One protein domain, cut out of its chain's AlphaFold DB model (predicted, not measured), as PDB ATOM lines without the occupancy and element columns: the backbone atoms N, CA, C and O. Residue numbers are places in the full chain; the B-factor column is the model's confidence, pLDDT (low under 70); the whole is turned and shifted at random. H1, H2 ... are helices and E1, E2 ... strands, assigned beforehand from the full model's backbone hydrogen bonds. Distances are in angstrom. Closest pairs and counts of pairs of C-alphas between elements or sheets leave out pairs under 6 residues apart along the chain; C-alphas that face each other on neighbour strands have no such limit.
ATOM      1  N   LYS A 166      -1.282 -36.054 -39.590       93.50
ATOM      2  CA  LYS A 166      -0.171 -36.011 -40.541       93.50
ATOM      3  C   LYS A 166       1.051 -35.379 -39.886       93.50
ATOM      4  O   LYS A 166       0.971 -34.322 -39.264       93.50
ATOM      5  N   ILE A 167       2.208 -36.013 -40.048       94.62
ATOM      6  CA  ILE A 167       3.492 -35.423 -39.655       94.62
ATOM      7  C   ILE A 167       3.928 -34.495 -40.790       94.62
ATOM      8  O   ILE A 167       4.198 -34.968 -41.890       94.62
ATOM      9  N   LEU A 168       3.979 -33.193 -40.522       92.94
ATOM     10  CA  LEU A 168       4.470 -32.191 -41.472       92.94
ATOM     11  C   LEU A 168       5.997 -32.114 -41.453       92.94
ATOM     12  O   LEU A 168       6.623 -31.864 -42.473       92.94
ATOM     13  N   PHE A 169       6.592 -32.373 -40.289       94.75
ATOM     14  CA  PHE A 169       8.033 -32.306 -40.097       94.75
ATOM     15  C   PHE A 169       8.489 -33.192 -38.960       94.75
ATOM     16  O   PHE A 169       7.761 -33.397 -37.984       94.75
ATOM     17  N   ARG A 170       9.723 -33.679 -39.071       96.31
ATOM     18  CA  ARG A 170      10.408 -34.384 -38.000       96.31
ATOM     19  C   ARG A 170      11.908 -34.139 -38.075       96.31
ATOM     20  O   ARG A 170      12.502 -34.328 -39.129       96.31
ATOM     21  N   ALA A 171      12.516 -33.825 -36.937       96.25
ATOM     22  CA  ALA A 171      13.960 -33.684 -36.813       96.25
ATOM     23  C   ALA A 171      14.466 -34.120 -35.440       96.25
ATOM     24  O   ALA A 171      13.691 -34.327 -34.504       96.25
ATOM     25  N   GLN A 172      15.784 -34.256 -35.336       97.06
ATOM     26  CA  GLN A 172      16.473 -34.481 -34.076       97.06
ATOM     27  C   GLN A 172      16.815 -33.138 -33.419       97.06
ATOM     28  O   GLN A 172      17.365 -32.233 -34.055       97.06
ATOM     29  N   ILE A 173      16.495 -33.024 -32.135       95.75
ATOM     30  CA  ILE A 173      16.796 -31.867 -31.294       95.75
ATOM     31  C   ILE A 173      17.572 -32.310 -30.053       95.75
ATOM     32  O   ILE A 173      17.473 -33.464 -29.630       95.75
ATOM     33  N   ILE A 174      18.316 -31.381 -29.461       93.88
ATOM     34  CA  ILE A 174      18.860 -31.525 -28.112       93.88
ATOM     35  C   ILE A 174      17.978 -30.706 -27.188       93.88
ATOM     36  O   ILE A 174      17.854 -29.492 -27.340       93.88
ATOM     37  N   ASP A 175      17.369 -31.379 -26.228       90.25
ATOM     38  CA  ASP A 175      16.417 -30.784 -25.316       90.25
ATOM     39  C   ASP A 175      16.608 -31.370 -23.915       90.25
ATOM     40  O   ASP A 175      16.791 -32.566 -23.719       90.25
ATOM     41  N   ASP A 176      16.692 -30.479 -22.935       87.81
ATOM     42  CA  ASP A 176      17.090 -30.764 -21.551       87.81
ATOM     43  C   ASP A 176      18.409 -31.565 -21.406       87.81
ATOM     44  O   ASP A 176      18.640 -32.262 -20.415       87.81
ATOM     45  N   GLY A 177      19.303 -31.445 -22.393       86.69
ATOM     46  CA  GLY A 177      20.569 -32.186 -22.453       86.69
ATOM     47  C   GLY A 177      20.447 -33.612 -23.001       86.69
ATOM     48  O   GLY A 177      21.421 -34.356 -22.947       86.69
ATOM     49  N   PHE A 178      19.285 -33.990 -23.534       90.12
ATOM     50  CA  PHE A 178      19.023 -35.292 -24.139       90.12
ATOM     51  C   PHE A 178      18.622 -35.153 -25.607       90.12
ATOM     52  O   PHE A 178      18.075 -34.138 -26.034       90.12
ATOM     53  N   GLU A 179      18.860 -36.201 -26.392       93.38
ATOM     54  CA  GLU A 179      18.416 -36.251 -27.783       93.38
ATOM     55  C   GLU A 179      16.934 -36.627 -27.870       93.38
ATOM     56  O   GLU A 179      16.491 -37.670 -27.366       93.38
ATOM     57  N   HIS A 180      16.152 -35.788 -28.541       95.44
ATOM     58  CA  HIS A 180      14.727 -36.002 -28.769       95.44
ATOM     59  C   HIS A 180      14.395 -35.896 -30.258       95.44
ATOM     60  O   HIS A 180      15.045 -35.188 -31.022       95.44
ATOM     61  N   SER A 181      13.355 -36.609 -30.682       96.50
ATOM     62  CA  SER A 181      12.698 -36.374 -31.962       96.50
ATOM     63  C   SER A 181      11.630 -35.309 -31.766       96.50
ATOM     64  O   SER A 181      10.668 -35.550 -31.037       96.50
ATOM     65  N   LEU A 182      11.774 -34.164 -32.426       96.69
ATOM     66  CA  LEU A 182      10.726 -33.158 -32.530       96.69
ATOM     67  C   LEU A 182       9.922 -33.399 -33.799       96.69
ATOM     68  O   LEU A 182      10.503 -33.554 -34.871       96.69
ATOM     69  N   ALA A 183       8.599 -33.387 -33.692       96.12
ATOM     70  CA  ALA A 183       7.699 -33.436 -34.831       96.12
ATOM     71  C   ALA A 183       6.674 -32.297 -34.795       96.12
ATOM     72  O   ALA A 183       6.147 -31.967 -33.729       96.12
ATOM     73  N   VAL A 184       6.364 -31.749 -35.972       94.25
ATOM     74  CA  VAL A 184       5.191 -30.895 -36.205       94.25
ATOM     75  C   VAL A 184       4.098 -31.790 -36.770       94.25
ATOM     76  O   VAL A 184       4.300 -32.457 -37.787       94.25
ATOM     77  N   ILE A 185       2.967 -31.857 -36.078       94.38
ATOM     78  CA  ILE A 185       1.877 -32.777 -36.393       94.38
ATOM     79  C   ILE A 185       0.586 -31.977 -36.564       94.38
ATOM     80  O   ILE A 185       0.255 -31.165 -35.699       94.38
ATOM     81  N   GLN A 186      -0.133 -32.230 -37.656       91.88
ATOM     82  CA  GLN A 186      -1.408 -31.600 -37.986       91.88
ATOM     83  C   GLN A 186      -2.550 -32.614 -37.929       91.88
ATOM     84  O   GLN A 186      -2.413 -33.733 -38.419       91.88
ATOM     85  N   ASP A 187      -3.680 -32.228 -37.344       91.75
ATOM     86  CA  ASP A 187      -4.911 -33.015 -37.394       91.75
ATOM     87  C   ASP A 187      -5.633 -32.836 -38.735       91.75
ATOM     88  O   ASP A 187      -6.016 -31.721 -39.081       91.75
ATOM     89  N   ASP A 188      -5.918 -33.929 -39.444       90.06
ATOM     90  CA  ASP A 188      -6.556 -33.878 -40.769       90.06
ATOM     91  C   ASP A 188      -7.984 -33.311 -40.716       90.06
ATOM     92  O   ASP A 188      -8.515 -32.813 -41.707       90.06
ATOM     93  N   LYS A 189      -8.661 -33.435 -39.568       86.12
ATOM     94  CA  LYS A 189     -10.087 -33.123 -39.447       86.12
ATOM     95  C   LYS A 189     -10.336 -31.701 -38.967       86.12
ATOM     96  O   LYS A 189     -11.358 -31.116 -39.325       86.12
ATOM     97  N   CYS A 190      -9.479 -31.181 -38.093       83.19
ATOM     98  CA  CYS A 190      -9.630 -29.844 -37.531       83.19
ATOM     99  C   CYS A 190      -8.484 -28.884 -37.856       83.19
ATOM    100  O   CYS A 190      -8.571 -27.730 -37.449       83.19
ATOM    101  N   GLY A 191      -7.439 -29.335 -38.555       85.69
ATOM    102  CA  GLY A 191      -6.276 -28.518 -38.919       85.69
ATOM    103  C   GLY A 191      -5.386 -28.133 -37.737       85.69
ATOM    104  O   GLY A 191      -4.451 -27.356 -37.906       85.69
ATOM    105  N   GLY A 192      -5.667 -28.651 -36.536       86.62
ATOM    106  CA  GLY A 192      -4.940 -28.293 -35.320       86.62
ATOM    107  C   GLY A 192      -3.473 -28.706 -35.410       86.62
ATOM    108  O   GLY A 192      -3.183 -29.844 -35.775       86.62
ATOM    109  N   LEU A 193      -2.561 -27.796 -35.058       89.50
ATOM    110  CA  LEU A 193      -1.118 -28.045 -35.064       89.50
ATOM    111  C   LEU A 193      -0.585 -28.287 -33.651       89.50
ATOM    112  O   LEU A 193      -0.867 -27.536 -32.710       89.50
ATOM    113  N   ARG A 194       0.230 -29.335 -33.504       92.44
ATOM    114  CA  ARG A 194       0.960 -29.634 -32.269       92.44
ATOM    115  C   ARG A 194       2.432 -29.897 -32.533       92.44
ATOM    116  O   ARG A 194       2.801 -30.598 -33.472       92.44
ATOM    117  N   LEU A 195       3.255 -29.386 -31.629       94.19
ATOM    118  CA  LEU A 195       4.641 -29.794 -31.478       94.19
ATOM    119  C   LEU A 195       4.687 -31.004 -30.556       94.19
ATOM    120  O   LEU A 195       4.033 -31.031 -29.511       94.19
ATOM    121  N   HIS A 196       5.454 -32.013 -30.941       95.94
ATOM    122  CA  HIS A 196       5.576 -33.249 -30.188       95.94
ATOM    123  C   HIS A 196       7.034 -33.665 -30.082       95.94
ATOM    124  O   HIS A 196       7.660 -33.968 -31.096       95.94
ATOM    125  N   ALA A 197       7.551 -33.707 -28.857       96.06
ATOM    126  CA  ALA A 197       8.863 -34.252 -28.567       96.06
ATOM    127  C   ALA A 197       8.736 -35.669 -28.007       96.06
ATOM    128  O   ALA A 197       7.989 -35.923 -27.054       96.06
ATOM    129  N   ALA A 198       9.501 -36.583 -28.586       96.44
ATOM    130  CA  ALA A 198       9.597 -37.968 -28.157       96.44
ATOM    131  C   ALA A 198      11.060 -38.390 -28.009       96.44
ATOM    132  O   ALA A 198      11.952 -37.812 -28.626       96.44
ATOM    133  N   VAL A 199      11.318 -39.427 -27.216       94.25
ATOM    134  CA  VAL A 199      12.672 -39.972 -27.046       94.25
ATOM    135  C   VAL A 199      13.213 -40.471 -28.393       94.25
ATOM    136  O   VAL A 199      12.538 -41.233 -29.096       94.25
ATOM    137  N   TRP A 200      14.426 -40.039 -28.752       92.06
ATOM    138  CA  TRP A 200      15.057 -40.353 -30.040       92.06
ATOM    139  C   TRP A 200      15.495 -41.820 -30.150       92.06
ATOM    140  O   TRP A 200      15.167 -42.492 -31.132       92.06
ATOM    141  N   ASN A 201      16.196 -42.325 -29.132       88.19
ATOM    142  CA  ASN A 201      16.813 -43.652 -29.131       88.19
ATOM    143  C   ASN A 201      16.724 -44.340 -27.752       88.19
ATOM    144  O   ASN A 201      16.386 -43.706 -26.754       88.19
ATOM    145  N   GLY A 202      17.038 -45.635 -27.705       87.06
ATOM    146  CA  GLY A 202      16.988 -46.477 -26.511       87.06
ATOM    147  C   GLY A 202      15.648 -47.192 -26.332       87.06
ATOM    148  O   GLY A 202      14.787 -47.169 -27.212       87.06
ATOM    149  N   GLU A 203      15.469 -47.816 -25.172       84.69
ATOM    150  CA  GLU A 203      14.286 -48.632 -24.846       84.69
ATOM    151  C   GLU A 203      12.979 -47.831 -24.904       84.69
ATOM    152  O   GLU A 203      11.944 -48.331 -25.332       84.69
ATOM    153  N   LEU A 204      13.040 -46.545 -24.550       88.06
ATOM    154  CA  LEU A 204      11.890 -45.645 -24.564       88.06
ATOM    155  C   LEU A 204      11.705 -44.918 -25.902       88.06
ATOM    156  O   LEU A 204      10.965 -43.939 -25.949       88.06
ATOM    157  N   ARG A 205      12.355 -45.340 -26.993       90.69
ATOM    158  CA  ARG A 205      12.225 -44.693 -28.309       90.69
ATOM    159  C   ARG A 205      10.750 -44.491 -28.691       90.69
ATOM    160  O   ARG A 205       9.929 -45.389 -28.532       90.69
ATOM    161  N   LYS A 206      10.420 -43.302 -29.217       91.56
ATOM    162  CA  LYS A 206       9.046 -42.816 -29.508       91.56
ATOM    163  C   LYS A 206       8.163 -42.535 -28.285       91.56
ATOM    164  O   LYS A 206       7.051 -42.041 -28.462       91.56
ATOM    165  N   CYS A 207       8.620 -42.784 -27.057       93.75
ATOM    166  CA  CYS A 207       7.882 -42.388 -25.861       93.75
ATOM    167  C   CYS A 207       7.729 -40.858 -25.820       93.75
ATOM    168  O   CYS A 207       8.740 -40.154 -25.926       93.75
ATOM    169  N   PRO A 208       6.508 -40.332 -25.614       95.44
ATOM    170  CA  PRO A 208       6.287 -38.906 -25.421       95.44
ATOM    171  C   PRO A 208       7.125 -38.342 -24.266       95.44
ATOM    172  O   PRO A 208       7.155 -38.909 -23.168       95.44
ATOM    173  N   VAL A 209       7.777 -37.206 -24.519       94.81
ATOM    174  CA  VAL A 209       8.454 -36.379 -23.508       94.81
ATOM    175  C   VAL A 209       7.595 -35.162 -23.212       94.81
ATOM    176  O   VAL A 209       7.225 -34.937 -22.062       94.81
ATOM    177  N   TRP A 210       7.204 -34.424 -24.251       94.62
ATOM    178  CA  TRP A 210       6.233 -33.349 -24.131       94.62
ATOM    179  C   TRP A 210       5.456 -33.116 -25.426       94.62
ATOM    180  O   TRP A 210       5.868 -33.505 -26.518       94.62
ATOM    181  N   THR A 211       4.305 -32.470 -25.291       94.19
ATOM    182  CA  THR A 211       3.495 -31.983 -26.410       94.19
ATOM    183  C   THR A 211       3.111 -30.547 -26.117       94.19
ATOM    184  O   THR A 211       2.799 -30.222 -24.977       94.19
ATOM    185  N   ALA A 212       3.104 -29.692 -27.129       91.44
ATOM    186  CA  ALA A 212       2.567 -28.347 -27.022       91.44
ATOM    187  C   ALA A 212       1.634 -28.063 -28.197       91.44
ATOM    188  O   ALA A 212       1.839 -28.571 -29.299       91.44
ATOM    189  N   PHE A 213       0.607 -27.261 -27.950       88.25
ATOM    190  CA  PHE A 213      -0.345 -26.844 -28.973       88.25
ATOM    191  C   PHE A 213      -0.007 -25.426 -29.401       88.25
ATOM    192  O   PHE A 213       0.303 -24.592 -28.548       88.25
ATOM    193  N   SER A 214      -0.063 -25.157 -30.704       69.62
ATOM    194  CA  SER A 214       0.054 -23.783 -31.184       69.62
ATOM    195  C   SER A 214      -1.237 -23.032 -30.855       69.62
ATOM    196  O   SER A 214      -2.335 -23.503 -31.157       69.62
ATOM    197  N   VAL A 215      -1.120 -21.871 -30.210       56.50
ATOM    198  CA  VAL A 215      -2.269 -21.029 -29.829       56.50
ATOM    199  C   VAL A 215      -2.943 -20.405 -31.064       56.50
ATOM    200  O   VAL A 215      -4.114 -20.046 -31.017       56.50
ATOM    201  N   PHE A 216      -2.252 -20.344 -32.206       52.44
ATOM    202  CA  PHE A 216      -2.697 -19.580 -33.377       52.44
ATOM    203  C   PHE A 216      -3.567 -20.359 -34.375       52.44
ATOM    204  O   PHE A 216      -4.138 -19.754 -35.273       52.44
ATOM    205  N   THR A 217      -3.736 -21.678 -34.223       42.38
ATOM    206  CA  THR A 217      -4.553 -22.479 -35.161       42.38
ATOM    207  C   THR A 217      -6.051 -22.499 -34.846       42.38
ATOM    208  O   THR A 217      -6.814 -23.196 -35.510       42.38
ATOM    209  N   SER A 218      -6.506 -21.763 -33.829       36.12
ATOM    210  CA  SER A 218      -7.916 -21.728 -33.427       36.12
ATOM    211  C   SER A 218      -8.651 -20.477 -33.909       36.12
ATOM    212  O   SER A 218      -9.309 -19.796 -33.129       36.12
ATOM    213  N   SER A 219      -8.617 -20.211 -35.208       36.12
ATOM    214  CA  SER A 219      -9.725 -19.552 -35.896       36.12
ATOM    215  C   SER A 219      -9.767 -20.062 -37.326       36.12
ATOM    216  O   SER A 219      -8.743 -20.167 -37.993       36.12
ATOM    217  N   HIS A 220     -10.960 -20.418 -37.800       35.22
ATOM    218  CA  HIS A 220     -11.211 -20.465 -39.237       35.22
ATOM    219  C   HIS A 220     -10.645 -19.192 -39.869       35.22
ATOM    220  O   HIS A 220     -10.793 -18.136 -39.260       35.22
ATOM    221  N   GLN A 221     -10.032 -19.333 -41.046       34.25
ATOM    222  CA  GLN A 221      -9.210 -18.333 -41.730       34.25
ATOM    223  C   GLN A 221      -7.794 -18.156 -41.157       34.25
ATOM    224  O   GLN A 221      -7.544 -17.323 -40.291       34.25
ATOM    225  N   ILE A 222      -6.833 -18.833 -41.794       38.94
ATOM    226  CA  ILE A 222      -5.548 -18.202 -42.121       38.94
ATOM    227  C   ILE A 222      -5.883 -17.147 -43.194       38.94
ATOM    228  O   ILE A 222      -5.664 -17.350 -44.381       38.94
ATOM    229  N   THR A 223      -6.568 -16.068 -42.807       29.84
ATOM    230  CA  THR A 223      -6.715 -14.891 -43.668       29.84
ATOM    231  C   THR A 223      -5.542 -13.996 -43.345       29.84
ATOM    232  O   THR A 223      -5.445 -13.480 -42.235       29.84
ATOM    233  N   GLN A 224      -4.666 -13.852 -44.335       33.72
ATOM    234  CA  GLN A 224      -3.820 -12.688 -44.563       33.72
ATOM    235  C   GLN A 224      -3.244 -12.026 -43.305       33.72
ATOM    236  O   GLN A 224      -3.778 -11.045 -42.792       33.72
ATOM    237  N   CYS A 225      -2.074 -12.480 -42.871       30.67
ATOM    238  CA  CYS A 225      -1.134 -11.602 -42.186       30.67
ATOM    239  C   CYS A 225       0.266 -11.911 -42.711       30.67
ATOM    240  O   CYS A 225       0.910 -12.862 -42.286       30.67
ATOM    241  N   SER A 226       0.709 -11.071 -43.643       31.48
ATOM    242  CA  SER A 226       2.020 -11.002 -44.302       31.48
ATOM    243  C   SER A 226       3.189 -10.676 -43.355       31.48
ATOM    244  O   SER A 226       4.138  -9.986 -43.720       31.48
ATOM    245  N   ALA A 227       3.137 -11.140 -42.111       37.78
ATOM    246  CA  ALA A 227       4.185 -10.923 -41.132       37.78
ATOM    247  C   ALA A 227       4.645 -12.275 -40.605       37.78
ATOM    248  O   ALA A 227       3.830 -13.045 -40.096       37.78
ATOM    249  N   SER A 228       5.955 -12.525 -40.696       46.94
ATOM    250  CA  SER A 228       6.646 -13.641 -40.048       46.94
ATOM    251  C   SER A 228       5.990 -13.988 -38.706       46.94
ATOM    252  O   SER A 228       5.723 -13.052 -37.931       46.94
ATOM    253  N   PRO A 229       5.749 -15.271 -38.390       59.81
ATOM    254  CA  PRO A 229       5.059 -15.628 -37.165       59.81
ATOM    255  C   PRO A 229       5.780 -15.010 -35.962       59.81
ATOM    256  O   PRO A 229       6.872 -15.432 -35.605       59.81
ATOM    257  N   LYS A 230       5.186 -13.990 -35.317       70.06
ATOM    258  CA  LYS A 230       5.827 -13.233 -34.213       70.06
ATOM    259  C   LYS A 230       6.215 -14.127 -33.025       70.06
ATOM    260  O   LYS A 230       7.024 -13.733 -32.177       70.06
ATOM    261  N   TRP A 231       5.625 -15.319 -32.970       78.94
ATOM    262  CA  TRP A 231       5.898 -16.356 -31.990       78.94
ATOM    263  C   TRP A 231       7.173 -17.156 -32.284       78.94
ATOM    264  O   TRP A 231       7.736 -17.708 -31.349       78.94
ATOM    265  N   LEU A 232       7.672 -17.190 -33.521       85.69
ATOM    266  CA  LEU A 232       8.874 -17.921 -33.915       85.69
ATOM    267  C   LEU A 232      10.005 -16.934 -34.207       85.69
ATOM    268  O   LEU A 232       9.872 -16.040 -35.035       85.69
ATOM    269  N   ASN A 233      11.136 -17.084 -33.518       86.25
ATOM    270  CA  ASN A 233      12.298 -16.219 -33.700       86.25
ATOM    271  C   ASN A 233      13.560 -17.056 -33.917       86.25
ATOM    272  O   ASN A 233      14.053 -17.728 -33.006       86.25
ATOM    273  N   ARG A 234      14.116 -16.977 -35.128       87.75
ATOM    274  CA  ARG A 234      15.410 -17.566 -35.479       87.75
ATOM    275  C   ARG A 234      16.534 -16.814 -34.763       87.75
ATOM    276  O   ARG A 234      16.688 -15.607 -34.936       87.75
ATOM    277  N   ARG A 235      17.324 -17.509 -33.936       87.44
ATOM    278  CA  ARG A 235      18.452 -16.905 -33.192       87.44
ATOM    279  C   ARG A 235      19.817 -17.296 -33.737       87.44
ATOM    280  O   ARG A 235      20.756 -16.515 -33.645       87.44
ATOM    281  N   SER A 236      19.942 -18.511 -34.260       89.44
ATOM    282  CA  SER A 236      21.164 -19.010 -34.900       89.44
ATOM    283  C   SER A 236      20.813 -20.125 -35.886       89.44
ATOM    284  O   SER A 236      19.668 -20.570 -35.907       89.44
ATOM    285  N   GLY A 237      21.803 -20.644 -36.620       88.44
ATOM    286  CA  GLY A 237      21.606 -21.774 -37.538       88.44
ATOM    287  C   GLY A 237      21.042 -23.047 -36.885       88.44
ATOM    288  O   GLY A 237      20.433 -23.860 -37.565       88.44
ATOM    289  N   HIS A 238      21.179 -23.209 -35.568       93.81
ATOM    290  CA  HIS A 238      20.662 -24.378 -34.844       93.81
ATOM    291  C   HIS A 238      19.568 -24.032 -33.830       93.81
ATOM    292  O   HIS A 238      18.989 -24.935 -33.237       93.81
ATOM    293  N   ARG A 239      19.290 -22.746 -33.575       92.31
ATOM    294  CA  ARG A 239      18.436 -22.325 -32.449       92.31
ATOM    295  C   ARG A 239      17.244 -21.513 -32.901       92.31
ATOM    296  O   ARG A 239      17.402 -20.480 -33.557       92.31
ATOM    297  N   ILE A 240      16.076 -21.941 -32.439       91.06
ATOM    298  CA  ILE A 240      14.799 -21.268 -32.654       91.06
ATOM    299  C   ILE A 240      14.145 -21.034 -31.300       91.06
ATOM    300  O   ILE A 240      14.112 -21.927 -30.456       91.06
ATOM    301  N   TRP A 241      13.660 -19.818 -31.080       90.25
ATOM    302  CA  TRP A 241      12.911 -19.451 -29.885       90.25
ATOM    303  C   TRP A 241      11.434 -19.345 -30.210       90.25
ATOM    304  O   TRP A 241      11.055 -18.692 -31.182       90.25
ATOM    305  N   LEU A 242      10.620 -19.971 -29.371       88.38
ATOM    306  CA  LEU A 242       9.178 -20.012 -29.501       88.38
ATOM    307  C   LEU A 242       8.538 -19.269 -28.328       88.38
ATOM    308  O   LEU A 242       8.773 -19.601 -27.164       88.38
ATOM    309  N   LYS A 243       7.732 -18.254 -28.630       83.69
ATOM    310  CA  LYS A 243       6.986 -17.476 -27.639       83.69
ATOM    311  C   LYS A 243       5.657 -18.148 -27.326       83.69
ATOM    312  O   LYS A 243       5.068 -18.787 -28.192       83.69
ATOM    313  N   GLU A 244       5.190 -17.965 -26.093       76.69
ATOM    314  CA  GLU A 244       3.845 -18.374 -25.645       76.69
ATOM    315  C   GLU A 244       3.558 -19.883 -25.782       76.69
ATOM    316  O   GLU A 244       2.409 -20.314 -25.876       76.69
ATOM    317  N   ILE A 245       4.604 -20.713 -25.749       82.00
ATOM    318  CA  ILE A 245       4.465 -22.169 -25.773       82.00
ATOM    319  C   ILE A 245       4.453 -22.735 -24.357       82.00
ATOM    320  O   ILE A 245       5.406 -22.596 -23.591       82.00
ATOM    321  N   CYS A 246       3.391 -23.478 -24.053       83.75
ATOM    322  CA  CYS A 246       3.231 -24.209 -22.802       83.75
ATOM    323  C   CYS A 246       3.320 -25.725 -23.052       83.75
ATOM    324  O   CYS A 246       2.313 -26.348 -23.401       83.75
ATOM    325  N   PRO A 247       4.499 -26.353 -22.878       89.12
ATOM    326  CA  PRO A 247       4.641 -27.791 -23.071       89.12
ATOM    327  C   PRO A 247       3.970 -28.583 -21.940       89.12
ATOM    328  O   PRO A 247       4.225 -28.353 -20.753       89.12
ATOM    329  N   TYR A 248       3.162 -29.575 -22.299       91.69
ATOM    330  CA  TYR A 248       2.642 -30.615 -21.409       91.69
ATOM    331  C   TYR A 248       3.664 -31.736 -21.339       91.69
ATOM    332  O   TYR A 248       4.001 -32.312 -22.367       91.69
ATOM    333  N   VAL A 249       4.175 -32.019 -20.145       92.56
ATOM    334  CA  VAL A 249       5.325 -32.908 -19.940       92.56
ATOM    335  C   VAL A 249       4.859 -34.255 -19.404       92.56
ATOM    336  O   VAL A 249       4.060 -34.309 -18.471       92.56
ATOM    337  N   PHE A 250       5.396 -35.329 -19.978       92.75
ATOM    338  CA  PHE A 250       5.015 -36.716 -19.712       92.75
ATOM    339  C   PHE A 250       6.124 -37.528 -19.025       92.75
ATOM    340  O   PHE A 250       6.174 -38.752 -19.160       92.75
ATOM    341  N   CYS A 251       7.059 -36.867 -18.336       88.69
ATOM    342  CA  CYS A 251       8.105 -37.525 -17.556       88.69
ATOM    343  C   CYS A 251       8.597 -36.660 -16.387       88.69
ATOM    344  O   CYS A 251       8.516 -35.433 -16.414       88.69
ATOM    345  N   THR A 252       9.139 -37.309 -15.356       85.12
ATOM    346  CA  THR A 252       9.626 -36.640 -14.136       85.12
ATOM    347  C   THR A 252      10.962 -35.926 -14.340       85.12
ATOM    348  O   THR A 252      11.236 -34.916 -13.695       85.12
ATOM    349  N   ASN A 253      11.801 -36.449 -15.236       83.12
ATOM    350  CA  ASN A 253      13.182 -35.989 -15.381       83.12
ATOM    351  C   ASN A 253      13.311 -34.718 -16.225       83.12
ATOM    352  O   ASN A 253      14.333 -34.047 -16.121       83.12
ATOM    353  N   TYR A 254      12.280 -34.373 -17.002       85.56
ATOM    354  CA  TYR A 254      12.312 -33.211 -17.879       85.56
ATOM    355  C   TYR A 254      12.123 -31.901 -17.111       85.56
ATOM    356  O   TYR A 254      11.107 -31.658 -16.449       85.56
ATOM    357  N   LYS A 255      13.098 -31.008 -17.242       83.75
ATOM    358  CA  LYS A 255      13.146 -29.716 -16.560       83.75
ATOM    359  C   LYS A 255      12.854 -28.582 -17.537       83.75
ATOM    360  O   LYS A 255      13.767 -27.949 -18.060       83.75
ATOM    361  N   LYS A 256      11.570 -28.207 -17.639       81.06
ATOM    362  CA  LYS A 256      11.083 -27.039 -18.416       81.06
ATOM    363  C   LYS A 256      11.956 -25.784 -18.256       81.06
ATOM    364  O   LYS A 256      12.245 -25.099 -19.228       81.06
ATOM    365  N   LYS A 257      12.412 -25.501 -17.028       80.06
ATOM    366  CA  LYS A 257      13.230 -24.320 -16.692       80.06
ATOM    367  C   LYS A 257      14.550 -24.224 -17.465       80.06
ATOM    368  O   LYS A 257      15.086 -23.133 -17.563       80.06
ATOM    369  N   ARG A 258      15.095 -25.334 -17.976       83.75
ATOM    370  CA  ARG A 258      16.339 -25.314 -18.764       83.75
ATOM    371  C   ARG A 258      16.119 -24.836 -20.201       83.75
ATOM    372  O   ARG A 258      17.053 -24.302 -20.796       83.75
ATOM    373  N   GLN A 259      14.896 -24.974 -20.715       83.31
ATOM    374  CA  GLN A 259      14.521 -24.495 -22.049       83.31
ATOM    375  C   GLN A 259      13.907 -23.099 -22.048       83.31
ATOM    376  O   GLN A 259      13.967 -22.404 -23.057       83.31
ATOM    377  N   ILE A 260      13.337 -22.670 -20.921       83.31
ATOM    378  CA  ILE A 260      12.789 -21.321 -20.772       83.31
ATOM    379  C   ILE A 260      13.939 -20.336 -20.531       83.31
ATOM    380  O   ILE A 260      14.706 -20.487 -19.579       83.31
ATOM    381  N   LYS A 261      14.059 -19.313 -21.383       81.44
ATOM    382  CA  LYS A 261      15.052 -18.234 -21.237       81.44
ATOM    383  C   LYS A 261      14.520 -17.077 -20.387       81.44
ATOM    384  O   LYS A 261      13.354 -17.053 -20.006       81.44
ATOM    385  N   HIS A 262      15.376 -16.087 -20.113       66.31
ATOM    386  CA  HIS A 262      15.076 -14.935 -19.244       66.31
ATOM    387  C   HIS A 262      13.810 -14.141 -19.620       66.31
ATOM    388  O   HIS A 262      13.239 -13.486 -18.756       66.31
ATOM    389  N   HIS A 263      13.344 -14.229 -20.870       69.44
ATOM    390  CA  HIS A 263      12.134 -13.550 -21.347       69.44
ATOM    391  C   HIS A 263      10.888 -14.450 -21.426       69.44
ATOM    392  O   HIS A 263       9.856 -14.006 -21.912       69.44
ATOM    393  N   GLY A 264      10.964 -15.701 -20.959       76.88
ATOM    394  CA  GLY A 264       9.860 -16.664 -21.052       76.88
ATOM    395  C   GLY A 264       9.821 -17.456 -22.364       76.88
ATOM    396  O   GLY A 264       9.045 -18.403 -22.470       76.88
ATOM    397  N   ASP A 265      10.681 -17.120 -23.327       84.75
ATOM    398  CA  ASP A 265      10.782 -17.814 -24.611       84.75
ATOM    399  C   ASP A 265      11.310 -19.246 -24.432       84.75
ATOM    400  O   ASP A 265      12.262 -19.488 -23.680       84.75
ATOM    401  N   PHE A 266      10.701 -20.187 -25.151       88.06
ATOM    402  CA  PHE A 266      11.082 -21.594 -25.175       88.06
ATOM    403  C   PHE A 266      12.109 -21.841 -26.286       88.06
ATOM    404  O   PHE A 266      11.819 -21.636 -27.464       88.06
ATOM    405  N   GLU A 267      13.318 -22.265 -25.929       91.38
ATOM    406  CA  GLU A 267      14.379 -22.558 -26.895       91.38
ATOM    407  C   GLU A 267      14.293 -23.997 -27.413       91.38
ATOM    408  O   GLU A 267      14.134 -24.939 -26.645       91.38
ATOM    409  N   ILE A 268      14.455 -24.161 -28.727       92.25
ATOM    410  CA  ILE A 268      14.681 -25.449 -29.382       92.25
ATOM    411  C   ILE A 268      16.056 -25.418 -30.041       92.25
ATOM    412  O   ILE A 268      16.359 -24.508 -30.821       92.25
ATOM    413  N   TYR A 269      16.873 -26.428 -29.743       94.44
ATOM    414  CA  TYR A 269      18.180 -26.634 -30.354       94.44
ATOM    415  C   TYR A 269      18.141 -27.824 -31.317       94.44
ATOM    416  O   TYR A 269      17.980 -28.966 -30.894       94.44
ATOM    417  N   PHE A 270      18.311 -27.573 -32.608       95.81
ATOM    418  CA  PHE A 270      18.372 -28.594 -33.646       95.81
ATOM    419  C   PHE A 270      19.793 -29.121 -33.809       95.81
ATOM    420  O   PHE A 270      20.751 -28.347 -33.855       95.81
ATOM    421  N   VAL A 271      19.930 -30.440 -33.945       94.31
ATOM    422  CA  VAL A 271      21.233 -31.065 -34.220       94.31
ATOM    423  C   VAL A 271      21.741 -30.645 -35.599       94.31
ATOM    424  O   VAL A 271      22.891 -30.239 -35.737       94.31
ATOM    425  N   ASP A 272      20.861 -30.666 -36.598       93.81
ATOM    426  CA  ASP A 272      21.160 -30.254 -37.967       93.81
ATOM    427  C   ASP A 272      20.620 -28.843 -38.248       93.81
ATOM    428  O   ASP A 272      19.479 -28.515 -37.910       93.81
ATOM    429  N   ARG A 273      21.438 -28.007 -38.891       93.38
ATOM    430  CA  ARG A 273      21.047 -26.666 -39.332       93.38
ATOM    431  C   ARG A 273      19.949 -26.727 -40.390       93.38
ATOM    432  O   ARG A 273      19.003 -25.949 -40.295       93.38
ATOM    433  N   ALA A 274      20.045 -27.659 -41.342       94.06
ATOM    434  CA  ALA A 274      19.068 -27.789 -42.423       94.06
ATOM    435  C   ALA A 274      17.677 -28.143 -41.881       94.06
ATOM    436  O   ALA A 274      16.668 -27.610 -42.334       94.06
ATOM    437  N   ALA A 275      17.619 -28.975 -40.836       94.00
ATOM    438  CA  ALA A 275      16.376 -29.272 -40.134       94.00
ATOM    439  C   ALA A 275      15.757 -28.029 -39.484       94.00
ATOM    440  O   ALA A 275      14.541 -27.899 -39.395       94.00
ATOM    441  N   ALA A 276      16.598 -27.119 -39.013       92.88
ATOM    442  CA  ALA A 276      16.162 -25.910 -38.353       92.88
ATOM    443  C   ALA A 276      15.659 -24.863 -39.370       92.88
ATOM    444  O   ALA A 276      14.733 -24.125 -39.052       92.88
ATOM    445  N   ASP A 277      16.232 -24.824 -40.576       91.88
ATOM    446  CA  ASP A 277      15.708 -24.031 -41.697       91.88
ATOM    447  C   ASP A 277      14.351 -24.607 -42.163       91.88
ATOM    448  O   ASP A 277      13.340 -23.912 -42.121       91.88
ATOM    449  N   ALA A 278      14.278 -25.920 -42.413       91.88
ATOM    450  CA  ALA A 278      13.035 -26.596 -42.798       91.88
ATOM    451  C   ALA A 278      11.916 -26.471 -41.747       91.88
ATOM    452  O   ALA A 278      10.740 -26.408 -42.096       91.88
ATOM    453  N   PHE A 279      12.252 -26.430 -40.451       91.12
ATOM    454  CA  PHE A 279      11.262 -26.175 -39.401       91.12
ATOM    455  C   PHE A 279      10.633 -24.786 -39.533       91.12
ATOM    456  O   PHE A 279       9.439 -24.629 -39.298       91.12
ATOM    457  N   GLU A 280      11.441 -23.778 -39.853       88.75
ATOM    458  CA  GLU A 280      10.986 -22.403 -40.016       88.75
ATOM    459  C   GLU A 280      10.138 -22.241 -41.287       88.75
ATOM    460  O   GLU A 280       9.105 -21.570 -41.239       88.75
ATOM    461  N   ASP A 281      10.509 -22.920 -42.374       87.69
ATOM    462  CA  ASP A 281       9.816 -22.846 -43.666       87.69
ATOM    463  C   ASP A 281       8.364 -23.348 -43.604       87.69
ATOM    464  O   ASP A 281       7.475 -22.717 -44.174       87.69
ATOM    465  N   ILE A 282       8.073 -24.382 -42.802       86.00
ATOM    466  CA  ILE A 282       6.698 -24.893 -42.585       86.00
ATOM    467  C   ILE A 282       5.740 -23.795 -42.123       86.00
ATOM    468  O   ILE A 282       4.551 -23.840 -42.419       86.00
ATOM    469  N   PHE A 283       6.247 -22.827 -41.357       82.00
ATOM    470  CA  PHE A 283       5.445 -21.735 -40.813       82.00
ATOM    471  C   PHE A 283       5.550 -20.448 -41.643       82.00
ATOM    472  O   PHE A 283       4.903 -19.460 -41.296       82.00
ATOM    473  N   ARG A 284       6.360 -20.442 -42.710       73.44
ATOM    474  CA  ARG A 284       6.486 -19.336 -43.668       73.44
ATOM    475  C   ARG A 284       5.649 -19.572 -44.930       73.44
ATOM    476  O   ARG A 284       5.030 -18.633 -45.403       73.44
ATOM    477  N   GLU A 285       5.582 -20.798 -45.449       52.41
ATOM    478  CA  GLU A 285       4.985 -21.088 -46.769       52.41
ATOM    479  C   GLU A 285       3.447 -20.995 -46.843       52.41
ATOM    480  O   GLU A 285       2.890 -20.906 -47.936       52.41
ATOM    481  N   GLU A 286       2.731 -20.942 -45.716       50.34
ATOM    482  CA  GLU A 286       1.271 -20.725 -45.722       50.34
ATOM    483  C   GLU A 286       0.864 -19.269 -46.064       50.34
ATOM    484  O   GLU A 286      -0.330 -18.976 -46.115       50.34
ATOM    485  N   SER A 287       1.813 -18.349 -46.323       43.78
ATOM    486  CA  SER A 287       1.512 -16.956 -46.704       43.78
ATOM    487  C   SER A 287       1.498 -16.655 -48.208       43.78
ATOM    488  O   SER A 287       0.895 -15.654 -48.593       43.78
ATOM    489  N   ASP A 288       2.124 -17.481 -49.057       40.00
ATOM    490  CA  ASP A 288       2.537 -17.044 -50.410       40.00
ATOM    491  C   ASP A 288       1.777 -17.702 -51.577       40.00
ATOM    492  O   ASP A 288       2.011 -17.369 -52.739       40.00
ATOM    493  N   THR A 289       0.835 -18.615 -51.320       38.94
ATOM    494  CA  THR A 289       0.132 -19.344 -52.398       38.94
ATOM    495  C   THR A 289      -1.149 -18.680 -52.923       38.94
ATOM    496  O   THR A 289      -1.703 -19.169 -53.905       38.94
TER     497      THR A 289
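This is residues 166 to 289 of the 305 residues of an uncharacterized protein of Lachnellula cervina (UniProt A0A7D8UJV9). What shape does the domain make? One strongly twisted sheet of seven strands curls like part of a barrel that is left open, its edge strands E4 and E5 apart; H2 packs on one face near E1, E5 and E6, and the short H1 is on the opposite face. What is it built of? The 124 printed residues, under half of them in named elements, run E1 E2 E3 E4 E5 E6 H1 E7 H2, a mixed class of helices and strands. The sheet's order is E4 E3 E2 E1 E7 E6 E5, all antiparallel. The whole is compact, with a radius of gyration of the C-alphas of 14.4 A and spans of 43 by 32 by 25 A.

How does the sheet begin? E1, residues 166 to 175, E2, 178 to 187, E3, 193 to 199, and E4, 208 to 213, form a meander, each strand the antiparallel neighbour of the one before. N 171 and O 182 are 2.9 A apart, N 183 and O 196 2.8 A, and N 195 and O 212 2.8 A, within hydrogen-bond range. How does it go on past E1? E1 bends by 65 degrees at residue 172, and N 174 is 2.8 A from O 269 of E7, residues 266 to 270. E7 pairs with E6, residues 239 to 242, at N 268 and O 240, 2.8 A, and E6 forms a hairpin with E5, residues 232 to 236, at N 233 and O 241, 2.8 A. Where are the helices? H2, residues 273 to 281, is on the sheet; its closest C-alphas to E1 are those of Ala 275 and Ala 171, 6.0 A apart, and every O i to N i+4 pair in it is within hydrogen-bond range. H1, residues 256 to 259, is on the opposite face at a height of 7.8 A over the sheet, and is too short for such a pair.

Where do the first and last elements lie? E1 begins at C-alpha 166 (-0.171, -36.011, -40.541), and H2 ends at C-alpha 281 (9.816, -22.846, -43.666). How long are the longer elements? E2 measures 27.5 A, E1 23.1 A, E3 19.9 A, E4 14.2 A, E7 13.2 A, H2 12.6 A and E5 12.4 A from first to last C-alpha.

How far does it reach? The two C-alphas farthest apart, those of Glu 203 and Gln 224, are 44.8 A apart, and the printed part has no cut. Where are links long and confidence low? The links E4 to E5 and E6 to H1 are long; pLDDT is under 70 at residues 214 to 229, 262 to 263 and 285 to 289.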